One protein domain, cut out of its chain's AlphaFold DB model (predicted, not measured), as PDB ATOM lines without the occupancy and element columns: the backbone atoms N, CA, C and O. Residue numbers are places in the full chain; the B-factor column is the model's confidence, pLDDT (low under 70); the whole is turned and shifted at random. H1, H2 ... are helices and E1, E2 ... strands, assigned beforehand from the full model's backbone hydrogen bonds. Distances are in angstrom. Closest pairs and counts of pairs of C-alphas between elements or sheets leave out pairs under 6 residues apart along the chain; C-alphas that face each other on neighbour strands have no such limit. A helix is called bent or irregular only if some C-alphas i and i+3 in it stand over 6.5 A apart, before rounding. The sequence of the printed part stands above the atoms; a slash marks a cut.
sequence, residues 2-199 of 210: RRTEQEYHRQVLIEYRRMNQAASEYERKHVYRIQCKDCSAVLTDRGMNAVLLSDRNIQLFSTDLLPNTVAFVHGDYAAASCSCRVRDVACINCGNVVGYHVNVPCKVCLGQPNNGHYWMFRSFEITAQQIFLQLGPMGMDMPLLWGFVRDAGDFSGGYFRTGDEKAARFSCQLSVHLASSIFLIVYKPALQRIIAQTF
ATOM      1  N   ARG A   2     -29.047 -51.425  30.719       58.03
ATOM      2  CA  ARG A   2     -27.737 -51.748  30.090       58.03
ATOM      3  C   ARG A   2     -27.775 -52.851  29.014       58.03
ATOM      4  O   ARG A   2     -27.051 -52.765  28.033       58.03
ATOM      5  N   ARG A   3     -28.639 -53.868  29.167       58.19
ATOM      6  CA  ARG A   3     -28.806 -54.947  28.168       58.19
ATOM      7  C   ARG A   3     -29.402 -54.471  26.837       58.19
ATOM      8  O   ARG A   3     -29.065 -55.036  25.809       58.19
ATOM      9  N   THR A   4     -30.271 -53.460  26.848       69.44
ATOM     10  CA  THR A   4     -30.910 -52.941  25.627       69.44
ATOM     11  C   THR A   4     -29.969 -52.011  24.867       69.44
ATOM     12  O   THR A   4     -29.877 -52.098  23.653       69.44
ATOM     13  N   GLU A   5     -29.189 -51.195  25.580       68.44
ATOM     14  CA  GLU A   5     -28.154 -50.330  24.992       68.44
ATOM     15  C   GLU A   5     -27.066 -51.139  24.262       68.44
ATOM     16  O   GLU A   5     -26.728 -50.851  23.116       68.44
ATOM     17  N   GLN A   6     -26.586 -52.223  24.883       75.88
ATOM     18  CA  GLN A   6     -25.626 -53.144  24.258       75.88
ATOM     19  C   GLN A   6     -26.180 -53.811  22.991       75.88
ATOM     20  O   GLN A   6     -25.439 -54.009  22.028       75.88
ATOM     21  N   GLU A   7     -27.473 -54.135  22.977       81.06
ATOM     22  CA  GLU A   7     -28.135 -54.728  21.816       81.06
ATOM     23  C   GLU A   7     -28.255 -53.721  20.661       81.06
ATOM     24  O   GLU A   7     -27.888 -54.046  19.532       81.06
ATOM     25  N   TYR A   8     -28.646 -52.471  20.935       78.50
ATOM     26  CA  TYR A   8     -28.686 -51.425  19.907       78.50
ATOM     27  C   TYR A   8     -27.303 -51.139  19.317       78.50
ATOM     28  O   TYR A   8     -27.164 -51.053  18.098       78.50
ATOM     29  N   HIS A   9     -26.258 -51.060  20.147       83.88
ATOM     30  CA  HIS A   9     -24.886 -50.877  19.655       83.88
ATOM     31  C   HIS A   9     -24.461 -52.020  18.731       83.88
ATOM     32  O   HIS A   9     -23.860 -51.792  17.679       83.88
ATOM     33  N   ARG A  10     -24.802 -53.261  19.096       85.50
ATOM     34  CA  ARG A  10     -24.524 -54.436  18.272       85.50
ATOM     35  C   ARG A  10     -25.256 -54.372  16.930       85.50
ATOM     36  O   ARG A  10     -24.641 -54.677  15.912       85.50
ATOM     37  N   GLN A  11     -26.521 -53.960  16.920       83.62
ATOM     38  CA  GLN A  11     -27.303 -53.794  15.691       83.62
ATOM     39  C   GLN A  11     -26.695 -52.724  14.778       83.62
ATOM     40  O   GLN A  11     -26.465 -52.994  13.602       83.62
ATOM     41  N   VAL A  12     -26.315 -51.562  15.324       84.88
ATOM     42  CA  VAL A  12     -25.629 -50.505  14.557       84.88
ATOM     43  C   VAL A  12     -24.324 -51.014  13.948       84.88
ATOM     44  O   VAL A  12     -24.050 -50.758  12.778       84.88
ATOM     45  N   LEU A  13     -23.525 -51.775  14.702       88.12
ATOM     46  CA  LEU A  13     -22.284 -52.367  14.191       88.12
ATOM     47  C   LEU A  13     -22.528 -53.356  13.041       88.12
ATOM     48  O   LEU A  13     -21.725 -53.413  12.108       88.12
ATOM     49  N   ILE A  14     -23.609 -54.139  13.097       88.44
ATOM     50  CA  ILE A  14     -24.000 -55.059  12.019       88.44
ATOM     51  C   ILE A  14     -24.408 -54.270  10.774       88.44
ATOM     52  O   ILE A  14     -23.889 -54.544   9.690       88.44
ATOM     53  N   GLU A  15     -25.255 -53.252  10.925       87.12
ATOM     54  CA  GLU A  15     -25.690 -52.422   9.799       87.12
ATOM     55  C   GLU A  15     -24.535 -51.627   9.182       87.12
ATOM     56  O   GLU A  15     -24.422 -51.543   7.962       87.12
ATOM     57  N   TYR A  16     -23.598 -51.129   9.992       89.62
ATOM     58  CA  TYR A  16     -22.398 -50.458   9.488       89.62
ATOM     59  C   TYR A  16     -21.524 -51.398   8.646       89.62
ATOM     60  O   TYR A  16     -21.020 -51.016   7.587       89.62
ATOM     61  N   ARG A  17     -21.377 -52.666   9.060       89.38
ATOM     62  CA  ARG A  17     -20.687 -53.688   8.249       89.38
ATOM     63  C   ARG A  17     -21.432 -53.969   6.947       89.38
ATOM     64  O   ARG A  17     -20.783 -54.056   5.907       89.38
ATOM     65  N   ARG A  18     -22.765 -54.069   6.996       89.00
ATOM     66  CA  ARG A  18     -23.615 -54.246   5.808       89.00
ATOM     67  C   ARG A  18     -23.428 -53.091   4.822       89.00
ATOM     68  O   ARG A  18     -23.198 -53.334   3.639       89.00
ATOM     69  N   MET A  19     -23.431 -51.854   5.322       88.38
ATOM     70  CA  MET A  19     -23.241 -50.638   4.528       88.38
ATOM     71  C   MET A  19     -21.882 -50.630   3.812       88.38
ATOM     72  O   MET A  19     -21.795 -50.346   2.618       88.38
ATOM     73  N   ASN A  20     -20.812 -51.029   4.501       85.25
ATOM     74  CA  ASN A  20     -19.479 -51.095   3.896       85.25
ATOM     75  C   ASN A  20     -19.354 -52.149   2.785       85.25
ATOM     76  O   ASN A  20     -18.495 -52.001   1.919       85.25
ATOM     77  N   GLN A  21     -20.184 -53.195   2.798       88.12
ATOM     78  CA  GLN A  21     -20.127 -54.286   1.820       88.12
ATOM     79  C   GLN A  21     -21.056 -54.075   0.622       88.12
ATOM     80  O   GLN A  21     -20.671 -54.395  -0.499       88.12
ATOM     81  N   ALA A  22     -22.271 -53.570   0.854       87.94
ATOM     82  CA  ALA A  22     -23.351 -53.616  -0.135       87.94
ATOM     83  C   ALA A  22     -23.861 -52.243  -0.601       87.94
ATOM     84  O   ALA A  22     -24.582 -52.184  -1.592       87.94
ATOM     85  N   ALA A  23     -23.521 -51.153   0.090       87.50
ATOM     86  CA  ALA A  23     -24.093 -49.847  -0.221       87.50
ATOM     87  C   ALA A  23     -23.550 -49.250  -1.528       87.50
ATOM     88  O   ALA A  23     -22.475 -49.606  -2.022       87.50
ATOM     89  N   SER A  24     -24.270 -48.290  -2.083       89.94
ATOM     90  CA  SER A  24     -23.793 -47.423  -3.157       89.94
ATOM     91  C   SER A  24     -22.695 -46.465  -2.670       89.94
ATOM     92  O   SER A  24     -22.443 -46.298  -1.474       89.94
ATOM     93  N   GLU A  25     -22.009 -45.800  -3.606       87.62
ATOM     94  CA  GLU A  25     -21.051 -44.746  -3.245       87.62
ATOM     95  C   GLU A  25     -21.732 -43.565  -2.535       87.62
ATOM     96  O   GLU A  25     -21.134 -42.968  -1.642       87.62
ATOM     97  N   TYR A  26     -22.978 -43.261  -2.911       87.94
ATOM     98  CA  TYR A  26     -23.793 -42.208  -2.308       87.94
ATOM     99  C   TYR A  26     -24.099 -42.513  -0.837       87.94
ATOM    100  O   TYR A  26     -23.807 -41.703   0.039       87.94
ATOM    101  N   GLU A  27     -24.592 -43.716  -0.542       89.75
ATOM    102  CA  GLU A  27     -24.950 -44.135   0.821       89.75
ATOM    103  C   GLU A  27     -23.744 -44.181   1.771       89.75
ATOM    104  O   GLU A  27     -23.900 -43.988   2.976       89.75
ATOM    105  N   ARG A  28     -22.529 -44.386   1.246       91.88
ATOM    106  CA  ARG A  28     -21.281 -44.335   2.026       91.88
ATOM    107  C   ARG A  28     -20.759 -42.924   2.286       91.88
ATOM    108  O   ARG A  28     -19.757 -42.777   2.986       91.88
ATOM    109  N   LYS A  29     -21.360 -41.875   1.716       92.50
ATOM    110  CA  LYS A  29     -20.928 -40.504   2.009       92.50
ATOM    111  C   LYS A  29     -21.227 -40.173   3.470       92.50
ATOM    112  O   LYS A  29     -22.214 -40.628   4.042       92.50
ATOM    113  N   HIS A  30     -20.374 -39.346   4.060       95.12
ATOM    114  CA  HIS A  30     -20.569 -38.829   5.409       95.12
ATOM    115  C   HIS A  30     -21.630 -37.728   5.440       95.12
ATOM    116  O   HIS A  30     -21.764 -36.954   4.485       95.12
ATOM    117  N   VAL A  31     -22.327 -37.637   6.567       95.19
ATOM    118  CA  VAL A  31     -23.312 -36.591   6.854       95.19
ATOM    119  C   VAL A  31     -22.664 -35.491   7.692       95.19
ATOM    120  O   VAL A  31     -21.877 -35.767   8.602       95.19
ATOM    121  N   TYR A  32     -22.992 -34.240   7.383       95.75
ATOM    122  CA  TYR A  32     -22.415 -33.056   8.009       95.75
ATOM    123  C   TYR A  32     -23.488 -32.129   8.583       95.75
ATOM    124  O   TYR A  32     -24.492 -31.850   7.930       95.75
ATOM    125  N   ARG A  33     -23.205 -31.558   9.756       94.88
ATOM    126  CA  ARG A  33     -23.806 -30.305  10.219       94.88
ATOM    127  C   ARG A  33     -23.139 -29.144   9.493       94.88
ATOM    128  O   ARG A  33     -21.911 -29.039   9.489       94.88
ATOM    129  N   ILE A  34     -23.943 -28.267   8.907       95.31
ATOM    130  CA  ILE A  34     -23.508 -27.042   8.238       95.31
ATOM    131  C   ILE A  34     -24.003 -25.854   9.051       95.31
ATOM    132  O   ILE A  34     -25.192 -25.750   9.340       95.31
ATOM    133  N   GLN A  35     -23.099 -24.940   9.393       95.62
ATOM    134  CA  GLN A  35     -23.412 -23.707  10.112       95.62
ATOM    135  C   GLN A  35     -22.937 -22.489   9.328       95.62
ATOM    136  O   GLN A  35     -21.897 -22.543   8.671       95.62
ATOM    137  N   CYS A  36     -23.662 -21.377   9.433       97.00
ATOM    138  CA  CYS A  36     -23.182 -20.085   8.952       97.00
ATOM    139  C   CYS A  36     -21.900 -19.715   9.706       97.00
ATOM    140  O   CYS A  36     -21.869 -19.772  10.936       97.00
ATOM    141  N   LYS A  37     -20.845 -19.336   8.984       97.06
ATOM    142  CA  LYS A  37     -19.561 -18.996   9.603       97.06
ATOM    143  C   LYS A  37     -19.630 -17.728  10.461       97.06
ATOM    144  O   LYS A  37     -18.947 -17.668  11.477       97.06
ATOM    145  N   ASP A  38     -20.474 -16.762  10.099       97.31
ATOM    146  CA  ASP A  38     -20.550 -15.463  10.782       97.31
ATOM    147  C   ASP A  38     -21.360 -15.495  12.075       97.31
ATOM    148  O   ASP A  38     -20.979 -14.866  13.058       97.31
ATOM    149  N   CYS A  39     -22.483 -16.221  12.094       96.56
ATOM    150  CA  CYS A  39     -23.389 -16.240  13.250       96.56
ATOM    151  C   CYS A  39     -23.542 -17.614  13.911       96.56
ATOM    152  O   CYS A  39     -24.268 -17.737  14.893       96.56
ATOM    153  N   SER A  40     -22.883 -18.652  13.387       94.69
ATOM    154  CA  SER A  40     -22.962 -20.039  13.876       94.69
ATOM    155  C   SER A  40     -24.359 -20.679  13.844       94.69
ATOM    156  O   SER A  40     -24.524 -21.798  14.336       94.69
ATOM    157  N   ALA A  41     -25.359 -20.026  13.238       93.75
ATOM    158  CA  ALA A  41     -26.683 -20.612  13.047       93.75
ATOM    159  C   ALA A  41     -26.575 -21.908  12.231       93.75
ATOM    160  O   ALA A  41     -25.875 -21.948  11.214       93.75
ATOM    161  N   VAL A  42     -27.254 -22.966  12.681       92.38
ATOM    162  CA  VAL A  42     -27.333 -24.236  11.946       92.38
ATOM    163  C   VAL A  42     -28.148 -24.005  10.685       92.38
ATOM    164  O   VAL A  42     -29.287 -23.564  10.756       92.38
ATOM    165  N   LEU A  43     -27.549 -24.285   9.530       92.94
ATOM    166  CA  LEU A  43     -28.202 -24.177   8.230       92.94
ATOM    167  C   LEU A  43     -28.866 -25.499   7.833       92.94
ATOM    168  O   LEU A  43     -29.952 -25.486   7.265       92.94
ATOM    169  N   THR A  44     -28.221 -26.631   8.124       92.06
ATOM    170  CA  THR A  44     -28.768 -27.984   7.936       92.06
ATOM    171  C   THR A  44     -27.913 -29.014   8.682       92.06
ATOM    172  O   THR A  44     -26.696 -28.852   8.782       92.06
ATOM    173  N   ASP A  45     -28.537 -30.092   9.162       91.50
ATOM    174  CA  ASP A  45     -27.862 -31.287   9.708       91.50
ATOM    175  C   ASP A  45     -27.803 -32.446   8.696       91.50
ATOM    176  O   ASP A  45     -27.412 -33.566   9.027       91.50
ATOM    177  N   ARG A  46     -28.181 -32.168   7.444       91.81
ATOM    178  CA  ARG A  46     -28.212 -33.101   6.309       91.81
ATOM    179  C   ARG A  46     -27.239 -32.671   5.212       91.81
ATOM    180  O   ARG A  46     -27.534 -32.714   4.022       91.81
ATOM    181  N   GLY A  47     -26.067 -32.197   5.615       93.88
ATOM    182  CA  GLY A  47     -25.014 -31.797   4.694       93.88
ATOM    183  C   GLY A  47     -24.297 -32.995   4.076       93.88
ATOM    184  O   GLY A  47     -23.967 -33.967   4.753       93.88
ATOM    185  N   MET A  48     -23.977 -32.896   2.793       94.44
ATOM    186  CA  MET A  48     -23.080 -33.795   2.071       94.44
ATOM    187  C   MET A  48     -21.899 -32.986   1.536       94.44
ATOM    188  O   MET A  48     -22.096 -31.910   0.981       94.44
ATOM    189  N   ASN A  49     -20.673 -33.491   1.674       93.50
ATOM    190  CA  ASN A  49     -19.522 -32.895   0.990       93.50
ATOM    191  C   ASN A  49     -19.681 -33.078  -0.530       93.50
ATOM    192  O   ASN A  49     -19.915 -34.194  -1.000       93.50
ATOM    193  N   ALA A  50     -19.545 -31.986  -1.276       85.25
ATOM    194  CA  ALA A  50     -19.680 -31.939  -2.719       85.25
ATOM    195  C   ALA A  50     -18.514 -31.165  -3.350       85.25
ATOM    196  O   ALA A  50     -17.803 -30.393  -2.711       85.25
ATOM    197  N   VAL A  51     -18.334 -31.357  -4.649       82.94
ATOM    198  CA  VAL A  51     -17.395 -30.578  -5.460       82.94
ATOM    199  C   VAL A  51     -18.141 -30.017  -6.657       82.94
ATOM    200  O   VAL A  51     -19.079 -30.653  -7.152       82.94
ATOM    201  N   LEU A  52     -17.746 -28.839  -7.141       77.44
ATOM    202  CA  LEU A  52     -18.291 -28.351  -8.404       77.44
ATOM    203  C   LEU A  52     -17.907 -29.312  -9.530       77.44
ATOM    204  O   LEU A  52     -16.742 -29.663  -9.708       77.44
ATOM    205  N   LEU A  53     -18.898 -29.715 -10.327       75.94
ATOM    206  CA  LEU A  53     -18.679 -30.611 -11.468       75.94
ATOM    207  C   LEU A  53     -17.738 -30.000 -12.513       75.94
ATOM    208  O   LEU A  53     -17.025 -30.719 -13.205       75.94
ATOM    209  N   SER A  54     -17.748 -28.675 -12.611       70.38
ATOM    210  CA  SER A  54     -16.933 -27.871 -13.514       70.38
ATOM    211  C   SER A  54     -15.551 -27.509 -12.964       70.38
ATOM    212  O   SER A  54     -14.647 -27.263 -13.756       70.38
ATOM    213  N   ASP A  55     -15.376 -27.474 -11.640       73.94
ATOM    214  CA  ASP A  55     -14.094 -27.212 -10.979       73.94
ATOM    215  C   ASP A  55     -14.023 -27.950  -9.639       73.94
ATOM    216  O   ASP A  55     -14.516 -27.497  -8.606       73.94
ATOM    217  N   ARG A  56     -13.362 -29.108  -9.645       75.56
ATOM    218  CA  ARG A  56     -13.281 -29.969  -8.461       75.56
ATOM    219  C   ARG A  56     -12.410 -29.402  -7.338       75.56
ATOM    220  O   ARG A  56     -12.423 -29.969  -6.247       75.56
ATOM    221  N   ASN A  57     -11.679 -28.310  -7.576       78.19
ATOM    222  CA  ASN A  57     -10.904 -27.635  -6.533       78.19
ATOM    223  C   ASN A  57     -11.795 -26.791  -5.616       78.19
ATOM    224  O   ASN A  57     -11.405 -26.473  -4.492       78.19
ATOM    225  N   ILE A  58     -12.997 -26.440  -6.075       80.25
ATOM    226  CA  ILE A  58     -13.964 -25.698  -5.277       80.25
ATOM    227  C   ILE A  58     -14.760 -26.696  -4.439       80.25
ATOM    228  O   ILE A  58     -15.662 -27.385  -4.927       80.25
ATOM    229  N   GLN A  59     -14.421 -26.751  -3.151       87.75
ATOM    230  CA  GLN A  59     -15.165 -27.531  -2.175       87.75
ATOM    231  C   GLN A  59     -16.489 -26.843  -1.847       87.75
ATOM    232  O   GLN A  59     -16.535 -25.655  -1.507       87.75
ATOM    233  N   LEU A  60     -17.561 -27.620  -1.897       93.75
ATOM    234  CA  LEU A  60     -18.902 -27.217  -1.517       93.75
ATOM    235  C   LEU A  60     -19.476 -28.222  -0.528       93.75
ATOM    236  O   LEU A  60     -18.966 -29.324  -0.334       93.75
ATOM    237  N   PHE A  61     -20.590 -27.844   0.070       95.88
ATOM    238  CA  PHE A  61     -21.475 -28.793   0.716       95.88
ATOM    239  C   PHE A  61     -22.864 -28.654   0.116       95.88
ATOM    240  O   PHE A  61     -23.225 -27.580  -0.353       95.88
ATOM    241  N   SER A  62     -23.644 -29.722   0.108       93.50
ATOM    242  CA  SER A  62     -24.986 -29.713  -0.460       93.50
ATOM    243  C   SER A  62     -25.988 -30.390   0.459       93.50
ATOM    244  O   SER A  62     -25.614 -31.234   1.269       93.50
ATOM    245  N   THR A  63     -27.268 -30.060   0.315       91.62
ATOM    246  CA  THR A  63     -28.369 -30.724   1.033       91.62
ATOM    247  C   THR A  63     -29.477 -31.127   0.066       91.62
ATOM    248  O   THR A  63     -29.692 -30.467  -0.957       91.62
ATOM    249  N   ASP A  64     -30.129 -32.245   0.372       85.69
ATOM    250  CA  ASP A  64     -31.233 -32.821  -0.395       85.69
ATOM    251  C   ASP A  64     -32.581 -32.146  -0.091       85.69
ATOM    252  O   ASP A  64     -33.541 -32.328  -0.839       85.69
ATOM    253  N   LEU A  65     -32.651 -31.326   0.964       81.12
ATOM    254  CA  LEU A  65     -33.867 -30.645   1.410       81.12
ATOM    255  C   LEU A  65     -33.735 -29.119   1.368       81.12
ATOM    256  O   LEU A  65     -32.693 -28.556   1.697       81.12
ATOM    257  N   LEU A  66     -34.837 -28.441   1.037       82.56
ATOM    258  CA  LEU A  66     -34.974 -26.982   1.117       82.56
ATOM    259  C   LEU A  66     -34.600 -26.494   2.535       82.56
ATOM    260  O   LEU A  66     -35.263 -26.874   3.483       82.56
ATOM    261  N   PRO A  67     -33.557 -25.684   2.759       82.44
ATOM    262  CA  PRO A  67     -33.268 -25.183   4.097       82.44
ATOM    263  C   PRO A  67     -34.228 -24.036   4.439       82.44
ATOM    264  O   PRO A  67     -34.297 -23.051   3.710       82.44
ATOM    265  N   ASN A  68     -34.934 -24.118   5.570       82.38
ATOM    266  CA  ASN A  68     -35.757 -23.014   6.096       82.38
ATOM    267  C   ASN A  68     -34.942 -21.928   6.833       82.38
ATOM    268  O   ASN A  68     -35.510 -20.992   7.384       82.38
ATOM    269  N   THR A  69     -33.621 -22.071   6.861       88.19
ATOM    270  CA  THR A  69     -32.637 -21.222   7.558       88.19
ATOM    271  C   THR A  69     -31.911 -20.265   6.610       88.19
ATOM    272  O   THR A  69     -31.044 -19.487   7.027       88.19
ATOM    273  N   VAL A  70     -32.254 -20.313   5.321       92.94
ATOM    274  CA  VAL A  70     -31.730 -19.418   4.292       92.94
ATOM    275  C   VAL A  70     -32.867 -18.781   3.499       92.94
ATOM    276  O   VAL A  70     -33.945 -19.353   3.364       92.94
ATOM    277  N   ALA A  71     -32.614 -17.599   2.951       93.12
ATOM    278  CA  ALA A  71     -33.528 -16.898   2.061       93.12
ATOM    279  C   ALA A  71     -32.829 -16.549   0.749       93.12
ATOM    280  O   ALA A  71     -31.619 -16.331   0.710       93.12
ATOM    281  N   PHE A  72     -33.602 -16.479  -0.333       94.62
ATOM    282  CA  PHE A  72     -33.094 -16.014  -1.614       94.62
ATOM    283  C   PHE A  72     -32.671 -14.550  -1.549       94.62
ATOM    284  O   PHE A  72     -33.402 -13.708  -1.030       94.62
ATOM    285  N   VAL A  73     -31.526 -14.252  -2.155       94.00
ATOM    286  CA  VAL A  73     -31.044 -12.886  -2.355       94.00
ATOM    287  C   VAL A  73     -30.741 -12.650  -3.826       94.00
ATOM    288  O   VAL A  73     -30.350 -13.564  -4.553       94.00
ATOM    289  N   HIS A  74     -30.927 -11.404  -4.259       89.12
ATOM    290  CA  HIS A  74     -30.739 -10.977  -5.647       89.12
ATOM    291  C   HIS A  74     -31.613 -11.741  -6.666       89.12
ATOM    292  O   HIS A  74     -32.538 -12.484  -6.324       89.12
ATOM    293  N   GLY A  75     -31.382 -11.462  -7.949       91.19
ATOM    294  CA  GLY A  75     -32.021 -12.158  -9.060       91.19
ATOM    295  C   GLY A  75     -31.263 -13.418  -9.473       91.19
ATOM    296  O   GLY A  75     -30.157 -13.691  -9.013       91.19
ATOM    297  N   ASP A  76     -31.866 -14.173 -10.387       94.44
ATOM    298  CA  ASP A  76     -31.211 -15.316 -11.018       94.44
ATOM    299  C   ASP A  76     -30.016 -14.864 -11.863       94.44
ATOM    300  O   ASP A  76     -30.103 -13.878 -12.597       94.44
ATOM    301  N   TYR A  77     -28.940 -15.645 -11.840       94.81
ATOM    302  CA  TYR A  77     -27.776 -15.449 -12.695       94.81
ATOM    303  C   TYR A  77     -27.273 -16.780 -13.268       94.81
ATOM    304  O   TYR A  77     -27.640 -17.865 -12.810       94.81
ATOM    305  N   ALA A  78     -26.466 -16.710 -14.327       93.88
ATOM    306  CA  ALA A  78     -25.814 -17.886 -14.892       93.88
ATOM    307  C   ALA A  78     -24.592 -18.261 -14.046       93.88
ATOM    308  O   ALA A  78     -23.764 -17.402 -13.741       93.88
ATOM    309  N   ALA A  79     -24.459 -19.536 -13.681       91.06
ATOM    310  CA  ALA A  79     -23.281 -20.018 -12.973       91.06
ATOM    311  C   ALA A  79     -22.002 -19.729 -13.782       91.06
ATOM    312  O   ALA A  79     -21.981 -19.856 -15.004       91.06
ATOM    313  N   ALA A  80     -20.908 -19.382 -13.102       86.94
ATOM    314  CA  ALA A  80     -19.671 -18.949 -13.764       86.94
ATOM    315  C   ALA A  80     -19.066 -20.005 -14.710       86.94
ATOM    316  O   ALA A  80     -18.347 -19.677 -15.648       86.94
ATOM    317  N   SER A  81     -19.349 -21.279 -14.456       86.25
ATOM    318  CA  SER A  81     -18.664 -22.413 -15.072       86.25
ATOM    319  C   SER A  81     -19.581 -23.345 -15.872       86.25
ATOM    320  O   SER A  81     -19.132 -24.375 -16.370       86.25
ATOM    321  N   CYS A  82     -20.880 -23.053 -15.935       89.38
ATOM    322  CA  CYS A  82     -21.857 -23.822 -16.705       89.38
ATOM    323  C   CYS A  82     -23.117 -22.987 -16.965       89.38
ATOM    324  O   CYS A  82     -23.348 -21.970 -16.326       89.38
ATOM    325  N   SER A  83     -23.995 -23.440 -17.859       91.94
ATOM    326  CA  SER A  83     -25.241 -22.724 -18.178       91.94
ATOM    327  C   SER A  83     -26.373 -22.958 -17.164       91.94
ATOM    328  O   SER A  83     -27.542 -22.797 -17.509       91.94
ATOM    329  N   CYS A  84     -26.065 -23.398 -15.938       92.25
ATOM    330  CA  CYS A  84     -27.073 -23.502 -14.884       92.25
ATOM    331  C   CYS A  84     -27.546 -22.105 -14.484       92.25
ATOM    332  O   CYS A  84     -26.729 -21.199 -14.309       92.25
ATOM    333  N   ARG A  85     -28.855 -21.947 -14.280       94.81
ATOM    334  CA  ARG A  85     -29.417 -20.743 -13.665       94.81
ATOM    335  C   ARG A  85     -29.462 -20.947 -12.160       94.81
ATOM    336  O   ARG A  85     -30.102 -21.889 -11.692       94.81
ATOM    337  N   VAL A  86     -28.781 -20.081 -11.426       95.31
ATOM    338  CA  VAL A  86     -28.645 -20.152  -9.972       95.31
ATOM    339  C   VAL A  86     -29.141 -18.864  -9.325       95.31
ATOM    340  O   VAL A  86     -29.251 -17.832  -9.989       95.31
ATOM    341  N   ARG A  87     -29.451 -18.926  -8.033       95.69
ATOM    342  CA  ARG A  87     -29.757 -17.754  -7.209       95.69
ATOM    343  C   ARG A  87     -29.046 -17.888  -5.874       95.69
ATOM    344  O   ARG A  87     -29.079 -18.964  -5.281       95.69
ATOM    345  N   ASP A  88     -28.411 -16.816  -5.420       97.06
ATOM    346  CA  ASP A  88     -27.717 -16.817  -4.136       97.06
ATOM    347  C   ASP A  88     -28.707 -16.948  -2.972       97.06
ATOM    348  O   ASP A  88     -29.873 -16.543  -3.054       97.06
ATOM    349  N   VAL A  89     -28.226 -17.546  -1.885       96.75
ATOM    350  CA  VAL A  89     -28.984 -17.708  -0.644       96.75
ATOM    351  C   VAL A  89     -28.187 -17.156   0.529       96.75
ATOM    352  O   VAL A  89     -26.982 -17.393   0.648       96.75
ATOM    353  N   ALA A  90     -28.867 -16.421   1.401       97.69
ATOM    354  CA  ALA A  90     -28.291 -15.817   2.589       97.69
ATOM    355  C   ALA A  90     -28.878 -16.421   3.862       97.69
ATOM    356  O   ALA A  90     -30.050 -16.793   3.894       97.69
ATOM    357  N   CYS A  91     -28.070 -16.510   4.915       97.50
ATOM    358  CA  CYS A  91     -28.523 -16.932   6.235       97.50
ATOM    359  C   CYS A  91     -29.584 -15.956   6.760       97.50
ATOM    360  O   CYS A  91     -29.319 -14.758   6.847       97.50
ATOM    361  N   ILE A  92     -30.756 -16.454   7.166       95.38
ATOM    362  CA  ILE A  92     -31.841 -15.584   7.659       95.38
ATOM    363  C   ILE A  92     -31.494 -14.873   8.972       95.38
ATOM    364  O   ILE A  92     -32.073 -13.836   9.272       95.38
ATOM    365  N   ASN A  93     -30.553 -15.420   9.747       96.12
ATOM    366  CA  ASN A  93     -30.197 -14.889  11.059       96.12
ATOM    367  C   ASN A  93     -29.255 -13.674  10.978       96.12
ATOM    368  O   ASN A  93     -29.368 -12.759  11.787       96.12
ATOM    369  N   CYS A  94     -28.321 -13.647  10.019       97.19
ATOM    370  CA  CYS A  94     -27.326 -12.569   9.911       97.19
ATOM    371  C   CYS A  94     -27.241 -11.893   8.537       97.19
ATOM    372  O   CYS A  94     -26.545 -10.893   8.399       97.19
ATOM    373  N   GLY A  95     -27.913 -12.430   7.517       96.69
ATOM    374  CA  GLY A  95     -27.901 -11.891   6.158       96.69
ATOM    375  C   GLY A  95     -26.652 -12.210   5.332       96.69
ATOM    376  O   GLY A  95     -26.612 -11.808   4.172       96.69
ATOM    377  N   ASN A  96     -25.654 -12.935   5.861       97.62
ATOM    378  CA  ASN A  96     -24.488 -13.308   5.052       97.62
ATOM    379  C   ASN A  96     -24.877 -14.294   3.937       97.62
ATOM    380  O   ASN A  96     -25.656 -15.222   4.174       97.62
ATOM    381  N   VAL A  97     -24.318 -14.112   2.740       97.62
ATOM    382  CA  VAL A  97     -24.520 -15.014   1.600       97.62
ATOM    383  C   VAL A  97     -23.713 -16.285   1.830       97.62
ATOM    384  O   VAL A  97     -22.492 -16.263   1.832       97.62
ATOM    385  N   VAL A  98     -24.397 -17.414   1.998       97.25
ATOM    386  CA  VAL A  98     -23.769 -18.689   2.394       97.25
ATOM    387  C   VAL A  98     -23.641 -19.685   1.245       97.25
ATOM    388  O   VAL A  98     -22.959 -20.707   1.359       97.25
ATOM    389  N   GLY A  99     -24.316 -19.429   0.127       96.12
ATOM    390  CA  GLY A  99     -24.496 -20.438  -0.902       96.12
ATOM    391  C   GLY A  99     -25.350 -19.981  -2.070       96.12
ATOM    392  O   GLY A  99     -25.593 -18.792  -2.257       96.12
ATOM    393  N   TYR A 100     -25.829 -20.953  -2.837       95.25
ATOM    394  CA  TYR A 100     -26.780 -20.743  -3.920       95.25
ATOM    395  C   TYR A 100     -27.694 -21.958  -4.103       95.25
ATOM    396  O   TYR A 100     -27.361 -23.088  -3.742       95.25
ATOM    397  N   HIS A 101     -28.844 -21.718  -4.719       94.38
ATOM    398  CA  HIS A 101     -29.750 -22.743  -5.215       94.38
ATOM    399  C   HIS A 101     -29.660 -22.836  -6.739       94.38
ATOM    400  O   HIS A 101     -29.563 -21.818  -7.431       94.38
ATOM    401  N   VAL A 102     -29.723 -24.049  -7.279       92.31
ATOM    402  CA  VAL A 102     -29.809 -24.294  -8.722       92.31
ATOM    403  C   VAL A 102     -31.278 -24.246  -9.150       92.31
ATOM    404  O   VAL A 102     -32.001 -25.225  -9.039       92.31
ATOM    405  N   ASN A 103     -31.726 -23.111  -9.687       91.25
ATOM    406  CA  ASN A 103     -33.099 -22.955 -10.180       91.25
ATOM    407  C   ASN A 103     -33.351 -23.760 -11.456       91.25
ATOM    408  O   ASN A 103     -34.424 -24.329 -11.623       91.25
ATOM    409  N   VAL A 104     -32.388 -23.768 -12.383       91.06
ATOM    410  CA  VAL A 104     -32.492 -24.523 -13.639       91.06
ATOM    411  C   VAL A 104     -31.159 -25.208 -13.915       91.06
ATOM    412  O   VAL A 104     -30.195 -24.526 -14.284       91.06
ATOM    413  N   PRO A 105     -31.069 -26.539 -13.760       90.06
ATOM    414  CA  PRO A 105     -29.868 -27.270 -14.124       90.06
ATOM    415  C   PRO A 105     -29.733 -27.334 -15.652       90.06
ATOM    416  O   PRO A 105     -30.710 -27.518 -16.380       90.06
ATOM    417  N   CYS A 106     -28.511 -27.201 -16.161       89.69
ATOM    418  CA  CYS A 106     -28.241 -27.396 -17.582       89.69
ATOM    419  C   CYS A 106     -28.109 -28.890 -17.929       89.69
ATOM    420  O   CYS A 106     -27.759 -29.715 -17.083       89.69
ATOM    421  N   LYS A 107     -28.327 -29.239 -19.205       90.25
ATOM    422  CA  LYS A 107     -28.230 -30.627 -19.698       90.25
ATOM    423  C   LYS A 107     -26.873 -31.274 -19.413       90.25
ATOM    424  O   LYS A 107     -26.823 -32.462 -19.128       90.25
ATOM    425  N   VAL A 108     -25.791 -30.492 -19.470       89.38
ATOM    426  CA  VAL A 108     -24.437 -30.983 -19.181       89.38
ATOM    427  C   VAL A 108     -24.347 -31.463 -17.735       89.38
ATOM    428  O   VAL A 108     -23.978 -32.606 -17.513       89.38
ATOM    429  N   CYS A 109     -24.754 -30.642 -16.761       86.56
ATOM    430  CA  CYS A 109     -24.730 -31.027 -15.347       86.56
ATOM    431  C   CYS A 109     -25.654 -32.216 -15.045       86.56
ATOM    432  O   CYS A 109     -25.272 -33.083 -14.268       86.56
ATOM    433  N   LEU A 110     -26.827 -32.288 -15.689       86.69
ATOM    434  CA  LEU A 110     -27.741 -33.427 -15.542       86.69
ATOM    435  C   LEU A 110     -27.180 -34.733 -16.123       86.69
ATOM    436  O   LEU A 110     -27.513 -35.805 -15.633       86.69
ATOM    437  N   GLY A 111     -26.345 -34.650 -17.162       84.50
ATOM    438  CA  GLY A 111     -25.713 -35.810 -17.793       84.50
ATOM    439  C   GLY A 111     -24.428 -36.289 -17.110       84.50
ATOM    440  O   GLY A 111     -23.858 -37.285 -17.546       84.50
ATOM    441  N   GLN A 112     -23.938 -35.587 -16.085       84.88
ATOM    442  CA  GLN A 112     -22.762 -35.984 -15.305       84.88
ATOM    443  C   GLN A 112     -23.174 -36.679 -13.997       84.88
ATOM    444  O   GLN A 112     -24.271 -36.414 -13.499       84.88
ATOM    445  N   PRO A 113     -22.299 -37.509 -13.392       83.00
ATOM    446  CA  PRO A 113     -22.527 -38.041 -12.051       83.00
ATOM    447  C   PRO A 113     -22.742 -36.898 -11.056       83.00
ATOM    448  O   PRO A 113     -21.844 -36.092 -10.814       83.00
ATOM    449  N   ASN A 114     -23.946 -36.813 -10.506       84.44
ATOM    450  CA  ASN A 114     -24.355 -35.792  -9.552       84.44
ATOM    451  C   ASN A 114     -25.133 -36.452  -8.408       84.44
ATOM    452  O   ASN A 114     -25.660 -37.551  -8.566       84.44
ATOM    453  N   ASN A 115     -25.179 -35.794  -7.251       83.25
ATOM    454  CA  ASN A 115     -25.906 -36.292  -6.082       83.25
ATOM    455  C   ASN A 115     -27.384 -35.864  -6.065       83.25
ATOM    456  O   ASN A 115     -28.078 -36.160  -5.105       83.25
ATOM    457  N   GLY A 116     -27.870 -35.163  -7.096       85.38
ATOM    458  CA  GLY A 116     -29.254 -34.690  -7.181       85.38
ATOM    459  C   GLY A 116     -29.603 -33.510  -6.266       85.38
ATOM    460  O   GLY A 116     -30.764 -33.111  -6.226       85.38
ATOM    461  N   HIS A 117     -28.640 -32.934  -5.540       89.50
ATOM    462  CA  HIS A 117     -28.902 -31.817  -4.634       89.50
ATOM    463  C   HIS A 117     -28.949 -30.500  -5.416       89.50
ATOM    464  O   HIS A 117     -28.147 -30.270  -6.322       89.50
ATOM    465  N   TYR A 118     -29.862 -29.610  -5.030       90.56
ATOM    466  CA  TYR A 118     -30.025 -28.294  -5.662       90.56
ATOM    467  C   TYR A 118     -29.566 -27.141  -4.769       90.56
ATOM    468  O   TYR A 118     -29.358 -26.034  -5.261       90.56
ATOM    469  N   TRP A 119     -29.363 -27.400  -3.477       93.00
ATOM    470  CA  TRP A 119     -28.914 -26.426  -2.486       93.00
ATOM    471  C   TRP A 119     -27.434 -26.627  -2.207       93.00
ATOM    472  O   TRP A 119     -27.032 -27.706  -1.770       93.00
ATOM    473  N   MET A 120     -26.640 -25.593  -2.470       94.75
ATOM    474  CA  MET A 120     -25.184 -25.617  -2.370       94.75
ATOM    475  C   MET A 120     -24.708 -24.546  -1.392       94.75
ATOM    476  O   MET A 120     -25.091 -23.385  -1.502       94.75
ATOM    477  N   PHE A 121     -23.821 -24.918  -0.478       96.19
ATOM    478  CA  PHE A 121     -23.162 -24.048   0.487       96.19
ATOM    479  C   PHE A 121     -21.685 -23.912   0.136       96.19
ATOM    480  O   PHE A 121     -20.992 -24.906  -0.115       96.19
ATOM    481  N   ARG A 122     -21.192 -22.674   0.124       95.44
ATOM    482  CA  ARG A 122     -19.795 -22.379  -0.192       95.44
ATOM    483  C   ARG A 122     -18.938 -22.650   1.035       95.44
ATOM    484  O   ARG A 122     -19.164 -22.055   2.083       95.44
ATOM    485  N   SER A 123     -17.932 -23.513   0.903       95.06
ATOM    486  CA  SER A 123     -17.073 -23.922   2.029       95.06
ATOM    487  C   SER A 123     -16.416 -22.754   2.780       95.06
ATOM    488  O   SER A 123     -16.164 -22.876   3.973       95.06
ATOM    489  N   PHE A 124     -16.174 -21.618   2.120       94.12
ATOM    490  CA  PHE A 124     -15.585 -20.434   2.752       94.12
ATOM    491  C   PHE A 124     -16.561 -19.620   3.620       94.12
ATOM    492  O   PHE A 124     -16.092 -18.926   4.527       94.12
ATOM    493  N   GLU A 125     -17.872 -19.756   3.386       97.00
ATOM    494  CA  GLU A 125     -18.962 -19.032   4.074       97.00
ATOM    495  C   GLU A 125     -19.613 -19.839   5.206       97.00
ATOM    496  O   GLU A 125     -20.488 -19.359   5.934       97.00
ATOM    497  N   ILE A 126     -19.204 -21.096   5.366       96.44
ATOM    498  CA  ILE A 126     -19.800 -22.028   6.321       96.44
ATOM    499  C   ILE A 126     -18.746 -22.723   7.179       96.44
ATOM    500  O   ILE A 126     -17.562 -22.779   6.854       96.44
ATOM    501  N   THR A 127     -19.201 -23.299   8.285       96.12
ATOM    502  CA  THR A 127     -18.467 -24.313   9.044       96.12
ATOM    503  C   THR A 127     -19.166 -25.654   8.848       96.12
ATOM    504  O   THR A 127     -20.349 -25.776   9.160       96.12
ATOM    505  N   ALA A 128     -18.447 -26.659   8.345       95.88
ATOM    506  CA  ALA A 128     -18.956 -28.019   8.179       95.88
ATOM    507  C   ALA A 128     -18.337 -28.972   9.208       95.88
ATOM    508  O   ALA A 128     -17.120 -28.991   9.402       95.88
ATOM    509  N   GLN A 129     -19.171 -29.785   9.849       95.25
ATOM    510  CA  GLN A 129     -18.757 -30.735  10.880       95.25
ATOM    511  C   GLN A 129     -19.375 -32.096  10.609       95.25
ATOM    512  O   GLN A 129     -20.592 -32.216  10.514       95.25
ATOM    513  N   GLN A 130     -18.541 -33.124  10.490       95.81
ATOM    514  CA  GLN A 130     -19.025 -34.489  10.321       95.81
ATOM    515  C   GLN A 130     -19.798 -34.933  11.570       95.81
ATOM    516  O   GLN A 130     -19.337 -34.708  12.692       95.81
ATOM    517  N   ILE A 131     -20.954 -35.562  11.363       95.38
ATOM    518  CA  ILE A 131     -21.786 -36.133  12.427       95.38
ATOM    519  C   ILE A 131     -21.330 -37.569  12.702       95.38
ATOM    520  O   ILE A 131     -21.026 -38.322  11.773       95.38
ATOM    521  N   PHE A 132     -21.294 -37.957  13.976       94.50
ATOM    522  CA  PHE A 132     -20.896 -39.288  14.430       94.50
ATOM    523  C   PHE A 132     -21.987 -39.953  15.274       94.50
ATOM    524  O   PHE A 132     -22.726 -39.287  15.994       94.50
ATOM    525  N   LEU A 133     -22.053 -41.278  15.195       92.00
ATOM    526  CA  LEU A 133     -22.773 -42.190  16.072       92.00
ATOM    527  C   LEU A 133     -21.928 -42.425  17.325       92.00
ATOM    528  O   LEU A 133     -20.830 -42.980  17.227       92.00
ATOM    529  N   GLN A 134     -22.446 -42.050  18.489       89.12
ATOM    530  CA  GLN A 134     -21.794 -42.305  19.766       89.12
ATOM    531  C   GLN A 134     -22.125 -43.712  20.265       89.12
ATOM    532  O   GLN A 134     -23.271 -44.000  20.617       89.12
ATOM    533  N   LEU A 135     -21.119 -44.585  20.325       80.69
ATOM    534  CA  LEU A 135     -21.276 -45.990  20.718       80.69
ATOM    535  C   LEU A 135     -20.720 -46.232  22.126       80.69
ATOM    536  O   LEU A 135     -19.788 -47.004  22.338       80.69
ATOM    537  N   GLY A 136     -21.322 -45.566  23.112       68.44
ATOM    538  CA  GLY A 136     -20.980 -45.701  24.531       68.44
ATOM    539  C   GLY A 136     -19.601 -45.133  24.927       68.44
ATOM    540  O   GLY A 136     -18.826 -44.696  24.085       68.44
ATOM    541  N   PRO A 137     -19.255 -45.147  26.227       56.91
ATOM    542  CA  PRO A 137     -18.064 -44.469  26.764       56.91
ATOM    543  C   PRO A 137     -16.714 -45.112  26.388       56.91
ATOM    544  O   PRO A 137     -15.670 -44.548  26.697       56.91
ATOM    545  N   MET A 138     -16.723 -46.296  25.766       58.81
ATOM    546  CA  MET A 138     -15.523 -47.042  25.351       58.81
ATOM    547  C   MET A 138     -15.503 -47.379  23.852       58.81
ATOM    548  O   MET A 138     -14.556 -48.010  23.385       58.81
ATOM    549  N   GLY A 139     -16.550 -47.020  23.104       61.16
ATOM    550  CA  GLY A 139     -16.605 -47.252  21.666       61.16
ATOM    551  C   GLY A 139     -15.880 -46.154  20.901       61.16
ATOM    552  O   GLY A 139     -15.880 -44.995  21.302       61.16
ATOM    553  N   MET A 140     -15.262 -46.522  19.782       79.25
ATOM    554  CA  MET A 140     -14.858 -45.546  18.778       79.25
ATOM    555  C   MET A 140     -16.126 -45.048  18.087       79.25
ATOM    556  O   MET A 140     -16.852 -45.844  17.486       79.25
ATOM    557  N   ASP A 141     -16.398 -43.752  18.199       89.81
ATOM    558  CA  ASP A 141     -17.546 -43.133  17.547       89.81
ATOM    559  C   ASP A 141     -17.433 -43.309  16.025       89.81
ATOM    560  O   ASP A 141     -16.365 -43.128  15.430       89.81
ATOM    561  N   MET A 142     -18.532 -43.716  15.391       91.38
ATOM    562  CA  MET A 142     -18.549 -44.052  13.964       91.38
ATOM    563  C   MET A 142     -19.170 -42.921  13.149       91.38
ATOM    564  O   MET A 142     -20.103 -42.290  13.626       91.38
ATOM    565  N   PRO A 143     -18.719 -42.644  11.918       93.94
ATOM    566  CA  PRO A 143     -19.367 -41.648  11.075       93.94
ATOM    567  C   PRO A 143     -20.849 -41.958  10.853       93.94
ATOM    568  O   PRO A 143     -21.212 -43.104  10.580       93.94
ATOM    569  N   LEU A 144     -21.701 -40.935  10.879       94.44
ATOM    570  CA  LEU A 144     -23.029 -41.063  10.298       94.44
ATOM    571  C   LEU A 144     -22.894 -41.060   8.768       94.44
ATOM    572  O   LEU A 144     -22.347 -40.126   8.177       94.44
ATOM    573  N   LEU A 145     -23.393 -42.124   8.145       93.81
ATOM    574  CA  LEU A 145     -23.418 -42.307   6.695       93.81
ATOM    575  C   LEU A 145     -24.800 -41.981   6.128       93.81
ATOM    576  O   LEU A 145     -25.809 -42.193   6.801       93.81
ATOM    577  N   TRP A 146     -24.848 -41.522   4.878       91.62
ATOM    578  CA  TRP A 146     -26.099 -41.199   4.189       91.62
ATOM    579  C   TRP A 146     -27.053 -42.388   4.069       91.62
ATOM    580  O   TRP A 146     -28.253 -42.187   4.157       91.62
ATOM    581  N   GLY A 147     -26.555 -43.626   3.994       89.62
ATOM    582  CA  GLY A 147     -27.412 -44.819   4.018       89.62
ATOM    583  C   GLY A 147     -28.155 -45.050   5.344       89.62
ATOM    584  O   GLY A 147     -29.064 -45.873   5.402       89.62
ATOM    585  N   PHE A 148     -27.794 -44.341   6.420       89.56
ATOM    586  CA  PHE A 148     -28.572 -44.317   7.666       89.56
ATOM    587  C   PHE A 148     -29.580 -43.173   7.721       89.56
ATOM    588  O   PHE A 148     -30.423 -43.151   8.619       89.56
ATOM    589  N   VAL A 149     -29.486 -42.214   6.805       88.31
ATOM    590  CA  VAL A 149     -30.379 -41.065   6.718       88.31
ATOM    591  C   VAL A 149     -31.567 -41.448   5.844       88.31
ATOM    592  O   VAL A 149     -31.391 -42.037   4.785       88.31
ATOM    593  N   ARG A 150     -32.791 -41.125   6.277       77.38
ATOM    594  CA  ARG A 150     -33.978 -41.378   5.447       77.38
ATOM    595  C   ARG A 150     -33.911 -40.558   4.162       77.38
ATOM    596  O   ARG A 150     -33.580 -39.368   4.230       77.38
ATOM    597  N   ASP A 151     -34.305 -41.161   3.045       66.44
ATOM    598  CA  ASP A 151     -34.503 -40.440   1.793       66.44
ATOM    599  C   ASP A 151     -35.488 -39.285   1.995       66.44
ATOM    600  O   ASP A 151     -36.528 -39.430   2.643       66.44
ATOM    601  N   ALA A 152     -35.217 -38.156   1.344       57.25
ATOM    602  CA  ALA A 152     -36.208 -37.103   1.140       57.25
ATOM    603  C   ALA A 152     -37.430 -37.583   0.315       57.25
ATOM    604  O   ALA A 152     -38.379 -36.831   0.128       57.25
ATOM    605  N   GLY A 153     -37.408 -38.824  -0.191       48.44
ATOM    606  CA  GLY A 153     -38.318 -39.428  -1.167       48.44
ATOM    607  C   GLY A 153     -39.748 -39.750  -0.722       48.44
ATOM    608  O   GLY A 153     -40.549 -40.106  -1.576       48.44
ATOM    609  N   ASP A 154     -40.139 -39.524   0.535       46.34
ATOM    610  CA  ASP A 154     -41.574 -39.328   0.843       46.34
ATOM    611  C   ASP A 154     -42.082 -37.950   0.331       46.34
ATOM    612  O   ASP A 154     -43.281 -37.677   0.347       46.34
ATOM    613  N   PHE A 155     -41.188 -37.086  -0.177       46.78
ATOM    614  CA  PHE A 155     -41.474 -35.796  -0.824       46.78
ATOM    615  C   PHE A 155     -41.000 -35.730  -2.292       46.78
ATOM    616  O   PHE A 155     -40.975 -34.653  -2.892       46.78
ATOM    617  N   SER A 156     -40.604 -36.854  -2.906       36.62
ATOM    618  CA  SER A 156     -40.098 -36.854  -4.285       36.62
ATOM    619  C   SER A 156     -41.226 -36.736  -5.311       36.62
ATOM    620  O   SER A 156     -41.863 -37.719  -5.686       36.62
ATOM    621  N   GLY A 157     -41.427 -35.528  -5.826       34.16
ATOM    622  CA  GLY A 157     -42.243 -35.261  -7.004       34.16
ATOM    623  C   GLY A 157     -41.836 -33.918  -7.592       34.16
ATOM    624  O   GLY A 157     -41.794 -32.927  -6.874       34.16
ATOM    625  N   GLY A 158     -41.451 -33.907  -8.867       35.31
ATOM    626  CA  GLY A 158     -40.684 -32.834  -9.501       35.31
ATOM    627  C   GLY A 158     -41.163 -31.403  -9.246       35.31
ATOM    628  O   GLY A 158     -42.353 -31.142  -9.136       35.31
ATOM    629  N   TYR A 159     -40.201 -30.472  -9.223       44.75
ATOM    630  CA  TYR A 159     -40.444 -29.032  -9.111       44.75
ATOM    631  C   TYR A 159     -41.479 -28.697  -8.028       44.75
ATOM    632  O   TYR A 159     -42.572 -28.264  -8.371       44.75
ATOM    633  N   PHE A 160     -41.129 -28.933  -6.755       49.31
ATOM    634  CA  PHE A 160     -41.786 -28.390  -5.553       49.31
ATOM    635  C   PHE A 160     -43.257 -27.986  -5.783       49.31
ATOM    636  O   PHE A 160     -43.609 -26.809  -5.877       49.31
ATOM    637  N   ARG A 161     -44.122 -28.987  -6.003       40.03
ATOM    638  CA  ARG A 161     -45.572 -28.786  -6.077       40.03
ATOM    639  C   ARG A 161     -46.179 -29.276  -4.771       40.03
ATOM    640  O   ARG A 161     -46.466 -30.457  -4.621       40.03
ATOM    641  N   THR A 162     -46.416 -28.310  -3.881       36.03
ATOM    642  CA  THR A 162     -47.177 -28.379  -2.617       36.03
ATOM    643  C   THR A 162     -46.543 -29.205  -1.488       36.03
ATOM    644  O   THR A 162     -46.281 -30.389  -1.641       36.03
ATOM    645  N   GLY A 163     -46.349 -28.580  -0.317       47.06
ATOM    646  CA  GLY A 163     -45.751 -29.208   0.876       47.06
ATOM    647  C   GLY A 163     -44.367 -28.678   1.276       47.06
ATOM    648  O   GLY A 163     -43.808 -29.149   2.267       47.06
ATOM    649  N   ASP A 164     -43.847 -27.683   0.551       54.88
ATOM    650  CA  ASP A 164     -42.487 -27.138   0.684       54.88
ATOM    651  C   ASP A 164     -42.128 -26.695   2.102       54.88
ATOM    652  O   ASP A 164     -41.003 -26.912   2.528       54.88
ATOM    653  N   GLU A 165     -43.073 -26.167   2.883       54.47
ATOM    654  CA  GLU A 165     -42.822 -25.786   4.281       54.47
ATOM    655  C   GLU A 165     -42.494 -26.985   5.179       54.47
ATOM    656  O   GLU A 165     -41.656 -26.874   6.074       54.47
ATOM    657  N   LYS A 166     -43.115 -28.152   4.942       55.88
ATOM    658  CA  LYS A 166     -42.824 -29.374   5.710       55.88
ATOM    659  C   LYS A 166     -41.448 -29.909   5.338       55.88
ATOM    660  O   LYS A 166     -40.615 -30.072   6.223       55.88
ATOM    661  N   ALA A 167     -41.186 -30.112   4.044       52.53
ATOM    662  CA  ALA A 167     -39.868 -30.529   3.562       52.53
ATOM    663  C   ALA A 167     -38.769 -29.543   4.004       52.53
ATOM    664  O   ALA A 167     -37.678 -29.969   4.384       52.53
ATOM    665  N   ALA A 168     -39.088 -28.242   4.047       55.69
ATOM    666  CA  ALA A 168     -38.168 -27.219   4.512       55.69
ATOM    667  C   ALA A 168     -37.863 -27.307   6.007       55.69
ATOM    668  O   ALA A 168     -36.707 -27.239   6.427       55.69
ATOM    669  N   ARG A 169     -38.908 -27.500   6.819       58.03
ATOM    670  CA  ARG A 169     -38.796 -27.679   8.272       58.03
ATOM    671  C   ARG A 169     -37.999 -28.935   8.632       58.03
ATOM    672  O   ARG A 169     -37.278 -28.922   9.627       58.03
ATOM    673  N   PHE A 170     -38.068 -29.982   7.809       56.53
ATOM    674  CA  PHE A 170     -37.314 -31.220   8.022       56.53
ATOM    675  C   PHE A 170     -35.847 -31.167   7.550       56.53
ATOM    676  O   PHE A 170     -35.069 -32.040   7.928       56.53
ATOM    677  N   SER A 171     -35.412 -30.137   6.809       57.22
ATOM    678  CA  SER A 171     -34.007 -30.008   6.359       57.22
ATOM    679  C   SER A 171     -32.997 -29.931   7.510       57.22
ATOM    680  O   SER A 171     -31.860 -30.399   7.396       57.22
ATOM    681  N   CYS A 172     -33.429 -29.403   8.655       58.00
ATOM    682  CA  CYS A 172     -32.642 -29.354   9.887       58.00
ATOM    683  C   CYS A 172     -33.060 -30.414  10.923       58.00
ATOM    684  O   CYS A 172     -32.396 -30.555  11.945       58.00
ATOM    685  N   GLN A 173     -34.134 -31.175  10.677       68.19
ATOM    686  CA  GLN A 173     -34.565 -32.290  11.526       68.19
ATOM    687  C   GLN A 173     -34.086 -33.597  10.901       68.19
ATOM    688  O   GLN A 173     -34.782 -34.265  10.133       68.19
ATOM    689  N   LEU A 174     -32.842 -33.947  11.215       78.94
ATOM    690  CA  LEU A 174     -32.218 -35.169  10.734       78.94
ATOM    691  C   LEU A 174     -33.073 -36.390  11.130       78.94
ATOM    692  O   LEU A 174     -33.369 -36.604  12.301       78.94
ATOM    693  N   SER A 175     -33.481 -37.191  10.147       81.94
ATOM    694  CA  SER A 175     -34.236 -38.432  10.348       81.94
ATOM    695  C   SER A 175     -33.355 -39.618   9.998       81.94
ATOM    696  O   SER A 175     -32.787 -39.646   8.902       81.94
ATOM    697  N   VAL A 176     -33.265 -40.599  10.896       82.94
ATOM    698  CA  VAL A 176     -32.355 -41.742  10.743       82.94
ATOM    699  C   VAL A 176     -33.045 -43.089  10.948       82.94
ATOM    700  O   VAL A 176     -33.966 -43.233  11.754       82.94
ATOM    701  N   HIS A 177     -32.541 -44.111  10.260       83.62
ATOM    702  CA  HIS A 177     -32.899 -45.522  10.445       83.62
ATOM    703  C   HIS A 177     -32.120 -46.162  11.615       83.62
ATOM    704  O   HIS A 177     -31.621 -47.279  11.512       83.62
ATOM    705  N   LEU A 178     -31.977 -45.435  12.726       82.50
ATOM    706  CA  LEU A 178     -31.230 -45.850  13.920       82.50
ATOM    707  C   LEU A 178     -32.136 -45.812  15.155       82.50
ATOM    708  O   LEU A 178     -33.197 -45.199  15.122       82.50
ATOM    709  N   ALA A 179     -31.735 -46.470  16.244       81.94
ATOM    710  CA  ALA A 179     -32.496 -46.491  17.497       81.94
ATOM    711  C   ALA A 179     -32.337 -45.187  18.305       81.94
ATOM    712  O   ALA A 179     -31.243 -44.626  18.333       81.94
ATOM    713  N   SER A 180     -33.375 -44.754  19.038       79.12
ATOM    714  CA  SER A 180     -33.361 -43.513  19.849       79.12
ATOM    715  C   SER A 180     -32.319 -43.497  20.969       79.12
ATOM    716  O   SER A 180     -31.927 -42.437  21.448       79.12
ATOM    717  N   SER A 181     -31.831 -44.669  21.382       81.25
ATOM    718  CA  SER A 181     -30.750 -44.788  22.370       81.25
ATOM    719  C   SER A 181     -29.357 -44.471  21.806       81.25
ATOM    720  O   SER A 181     -28.412 -44.362  22.583       81.25
ATOM    721  N   ILE A 182     -29.209 -44.335  20.482       85.38
ATOM    722  CA  ILE A 182     -27.946 -43.954  19.839       85.38
ATOM    723  C   ILE A 182     -27.862 -42.432  19.783       85.38
ATOM    724  O   ILE A 182     -28.681 -41.781  19.138       85.38
ATOM    725  N   PHE A 183     -26.846 -41.856  20.423       88.69
ATOM    726  CA  PHE A 183     -26.636 -40.413  20.361       88.69
ATOM    727  C   PHE A 183     -25.855 -40.032  19.109       88.69
ATOM    728  O   PHE A 183     -24.835 -40.637  18.789       88.69
ATOM    729  N   LEU A 184     -26.321 -38.995  18.422       91.50
ATOM    730  CA  LEU A 184     -25.594 -38.361  17.332       91.50
ATOM    731  C   LEU A 184     -24.816 -37.166  17.875       91.50
ATOM    732  O   LEU A 184     -25.350 -36.409  18.688       91.50
ATOM    733  N   ILE A 185     -23.569 -36.990  17.449       93.00
ATOM    734  CA  ILE A 185     -22.684 -35.948  17.977       93.00
ATOM    735  C   ILE A 185     -21.841 -35.267  16.897       93.00
ATOM    736  O   ILE A 185     -21.546 -35.840  15.851       93.00
ATOM    737  N   VAL A 186     -21.403 -34.049  17.200       93.25
ATOM    738  CA  VAL A 186     -20.311 -33.334  16.522       93.25
ATOM    739  C   VAL A 186     -19.298 -32.884  17.576       93.25
ATOM    740  O   VAL A 186     -19.677 -32.653  18.721       93.25
ATOM    741  N   TYR A 187     -18.014 -32.770  17.224       87.88
ATOM    742  CA  TYR A 187     -16.946 -32.474  18.201       87.88
ATOM    743  C   TYR A 187     -16.427 -31.039  18.198       87.88
ATOM    744  O   TYR A 187     -15.753 -30.637  19.144       87.88
ATOM    745  N   LYS A 188     -16.641 -30.289  17.116       82.62
ATOM    746  CA  LYS A 188     -16.048 -28.958  16.936       82.62
ATOM    747  C   LYS A 188     -17.141 -27.893  17.016       82.62
ATOM    748  O   LYS A 188     -18.217 -28.137  16.514       82.62
ATOM    749  N   PRO A 189     -16.902 -26.718  17.612       77.06
ATOM    750  CA  PRO A 189     -15.775 -26.391  18.488       77.06
ATOM    751  C   PRO A 189     -15.811 -27.143  19.834       77.06
ATOM    752  O   PRO A 189     -14.809 -27.163  20.538       77.06
ATOM    753  N   ALA A 190     -16.933 -27.776  20.180       85.31
ATOM    754  CA  ALA A 190     -17.090 -28.619  21.360       85.31
ATOM    755  C   ALA A 190     -18.030 -29.793  21.052       85.31
ATOM    756  O   ALA A 190     -18.748 -29.764  20.051       85.31
ATOM    757  N   LEU A 191     -18.047 -30.799  21.931       89.19
ATOM    758  CA  LEU A 191     -18.983 -31.916  21.839       89.19
ATOM    759  C   LEU A 191     -20.428 -31.405  21.954       89.19
ATOM    760  O   LEU A 191     -20.827 -30.896  23.000       89.19
ATOM    761  N   GLN A 192     -21.218 -31.578  20.899       90.38
ATOM    762  CA  GLN A 192     -22.643 -31.253  20.879       90.38
ATOM    763  C   GLN A 192     -23.445 -32.468  20.437       90.38
ATOM    764  O   GLN A 192     -23.034 -33.182  19.524       90.38
ATOM    765  N   ARG A 193     -24.606 -32.681  21.063       89.44
ATOM    766  CA  ARG A 193     -25.574 -33.689  20.623       89.44
ATOM    767  C   ARG A 193     -26.438 -33.135  19.494       89.44
ATOM    768  O   ARG A 193     -26.908 -32.001  19.573       89.44
ATOM    769  N   ILE A 194     -26.653 -33.951  18.471       88.38
ATOM    770  CA  ILE A 194     -27.585 -33.694  17.376       88.38
ATOM    771  C   ILE A 194     -28.909 -34.362  17.731       88.38
ATOM    772  O   ILE A 194     -28.943 -35.541  18.085       88.38
ATOM    773  N   ILE A 195     -29.994 -33.601  17.642       82.81
ATOM    774  CA  ILE A 195     -31.341 -34.137  17.804       82.81
ATOM    775  C   ILE A 195     -31.743 -34.744  16.461       82.81
ATOM    776  O   ILE A 195     -31.730 -34.051  15.446       82.81
ATOM    777  N   ALA A 196     -32.087 -36.029  16.460       82.75
ATOM    778  CA  ALA A 196     -32.580 -36.719  15.278       82.75
ATOM    779  C   ALA A 196     -33.814 -37.553  15.600       82.75
ATOM    780  O   ALA A 196     -33.931 -38.117  16.688       82.75
ATOM    781  N   GLN A 197     -34.722 -37.642  14.632       78.69
ATOM    782  CA  GLN A 197     -35.892 -38.499  14.726       78.69
ATOM    783  C   GLN A 197     -35.509 -39.939  14.377       78.69
ATOM    784  O   GLN A 197     -34.908 -40.206  13.332       78.69
ATOM    785  N   THR A 198     -35.905 -40.870  15.240       75.56
ATOM    786  CA  THR A 198     -35.703 -42.309  15.051       75.56
ATOM    787  C   THR A 198     -37.027 -43.013  14.804       75.56
ATOM    788  O   THR A 198     -38.012 -42.750  15.489       75.56
ATOM    789  N   PHE A 199     -37.044 -43.935  13.847       63.66
ATOM    790  CA  PHE A 199     -38.257 -44.507  13.249       63.66
ATOM    791  C   PHE A 199     -39.183 -45.306  14.201       63.66
ATOM    792  O   PHE A 199     -40.307 -45.620  13.827       63.66
TER     793      PHE A 199
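AT A GLANCE: This is residues 2 to 199 of the 210 residues of the protein "Protein FAM72A" of Choanephora cucurbitarum (UniProt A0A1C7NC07). A curled antiparallel sheet of eight strands, folded back on itself like part of a barrel, makes the body; the long helix H1 lies at one end of the domain, apart from most of the rest. Between H1 and the body sit a small sheet, E9 E11 E12, and a pair of parallel strands, E10 and E13, while the short helices H3 and H4 lie to one side. The printed part has 198 residues, of mixed class, in the order H1 E1 E2 E3 E4 E5 E6 H2 E7 E8 E9 H3 H4 E10 E11 E12 E13. It is compact, with a radius of gyration of the C-alphas of 17.4 A, yet elongated, spanning 57 by 36 by 36 A.

IN THESE COORDINATES: H1, residues 2 to 22, runs 30.6 A from C-alpha 2 at (-27.737, -51.748, 30.090). Then come E1, residues 31 to 36, E2, 42 to 51, 21.0 A, E3, 59 to 63, E4, 70 to 78, 20.1 A, E5, 85 to 91, 20.3 A, and E6, 97 to 104, 19.7 A. H2, 107 to 110, precedes E7, 119 to 122, E8, 126 to 130, and E9, 132 to 134. H3, 152 to 155, H4, 164 to 170, E10, 174 to 176, E11, 183 to 186, E12, 192 to 194, and E13, 196 to 198, follow; C-alpha 198 is at (-35.703, -42.309, 15.051).

HOW THE PARTS SIT: H1 touches no helix and is not on either the large or the three-stranded sheet. The large sheet runs E4 E5 E6 E7 E3 E2 E1 E8 and is strongly twisted. It is a folded sheet, bent into two leaves that face each other: E4 E5 E6 E7 E3 face E1 E8, with E2 as the hinge. E1 E2 E3 and E4 E5 E6 are meanders, each strand the antiparallel neighbour of the one before. E2 bends by 88 degrees at residue 45; N 32 and O 47 of E1 and E2 are 2.8 A apart, within hydrogen-bond range. Between E7 and E3, N 121 and O 61 are 2.7 A apart. E8 runs on into E9, neighbour of E11, with N 132 and O 185 2.8 A apart. E10 and E13 are parallel at 28 degrees, with N 197 and O 174 2.9 A apart. H3 and H4 are close but not clearly touching, the closest C-alphas, Phe 155 and Ala 167, being 7.0 A apart. H2 is not on the large sheet. In H1 and H4 every O i to N i+4 pair is within hydrogen-bond range; H2 and H3 are too short for such a pair.

THE WHOLE: The C-alphas farthest apart, Arg 3 and Ala 78, are 56.9 A apart. The printed part has no cut, and E9 to H3 is a long link of 17 residues. Mean pLDDT of the printed part is 83.6, under 70 at residues 2 to 5, 136 to 139, 151 to 173 and 199.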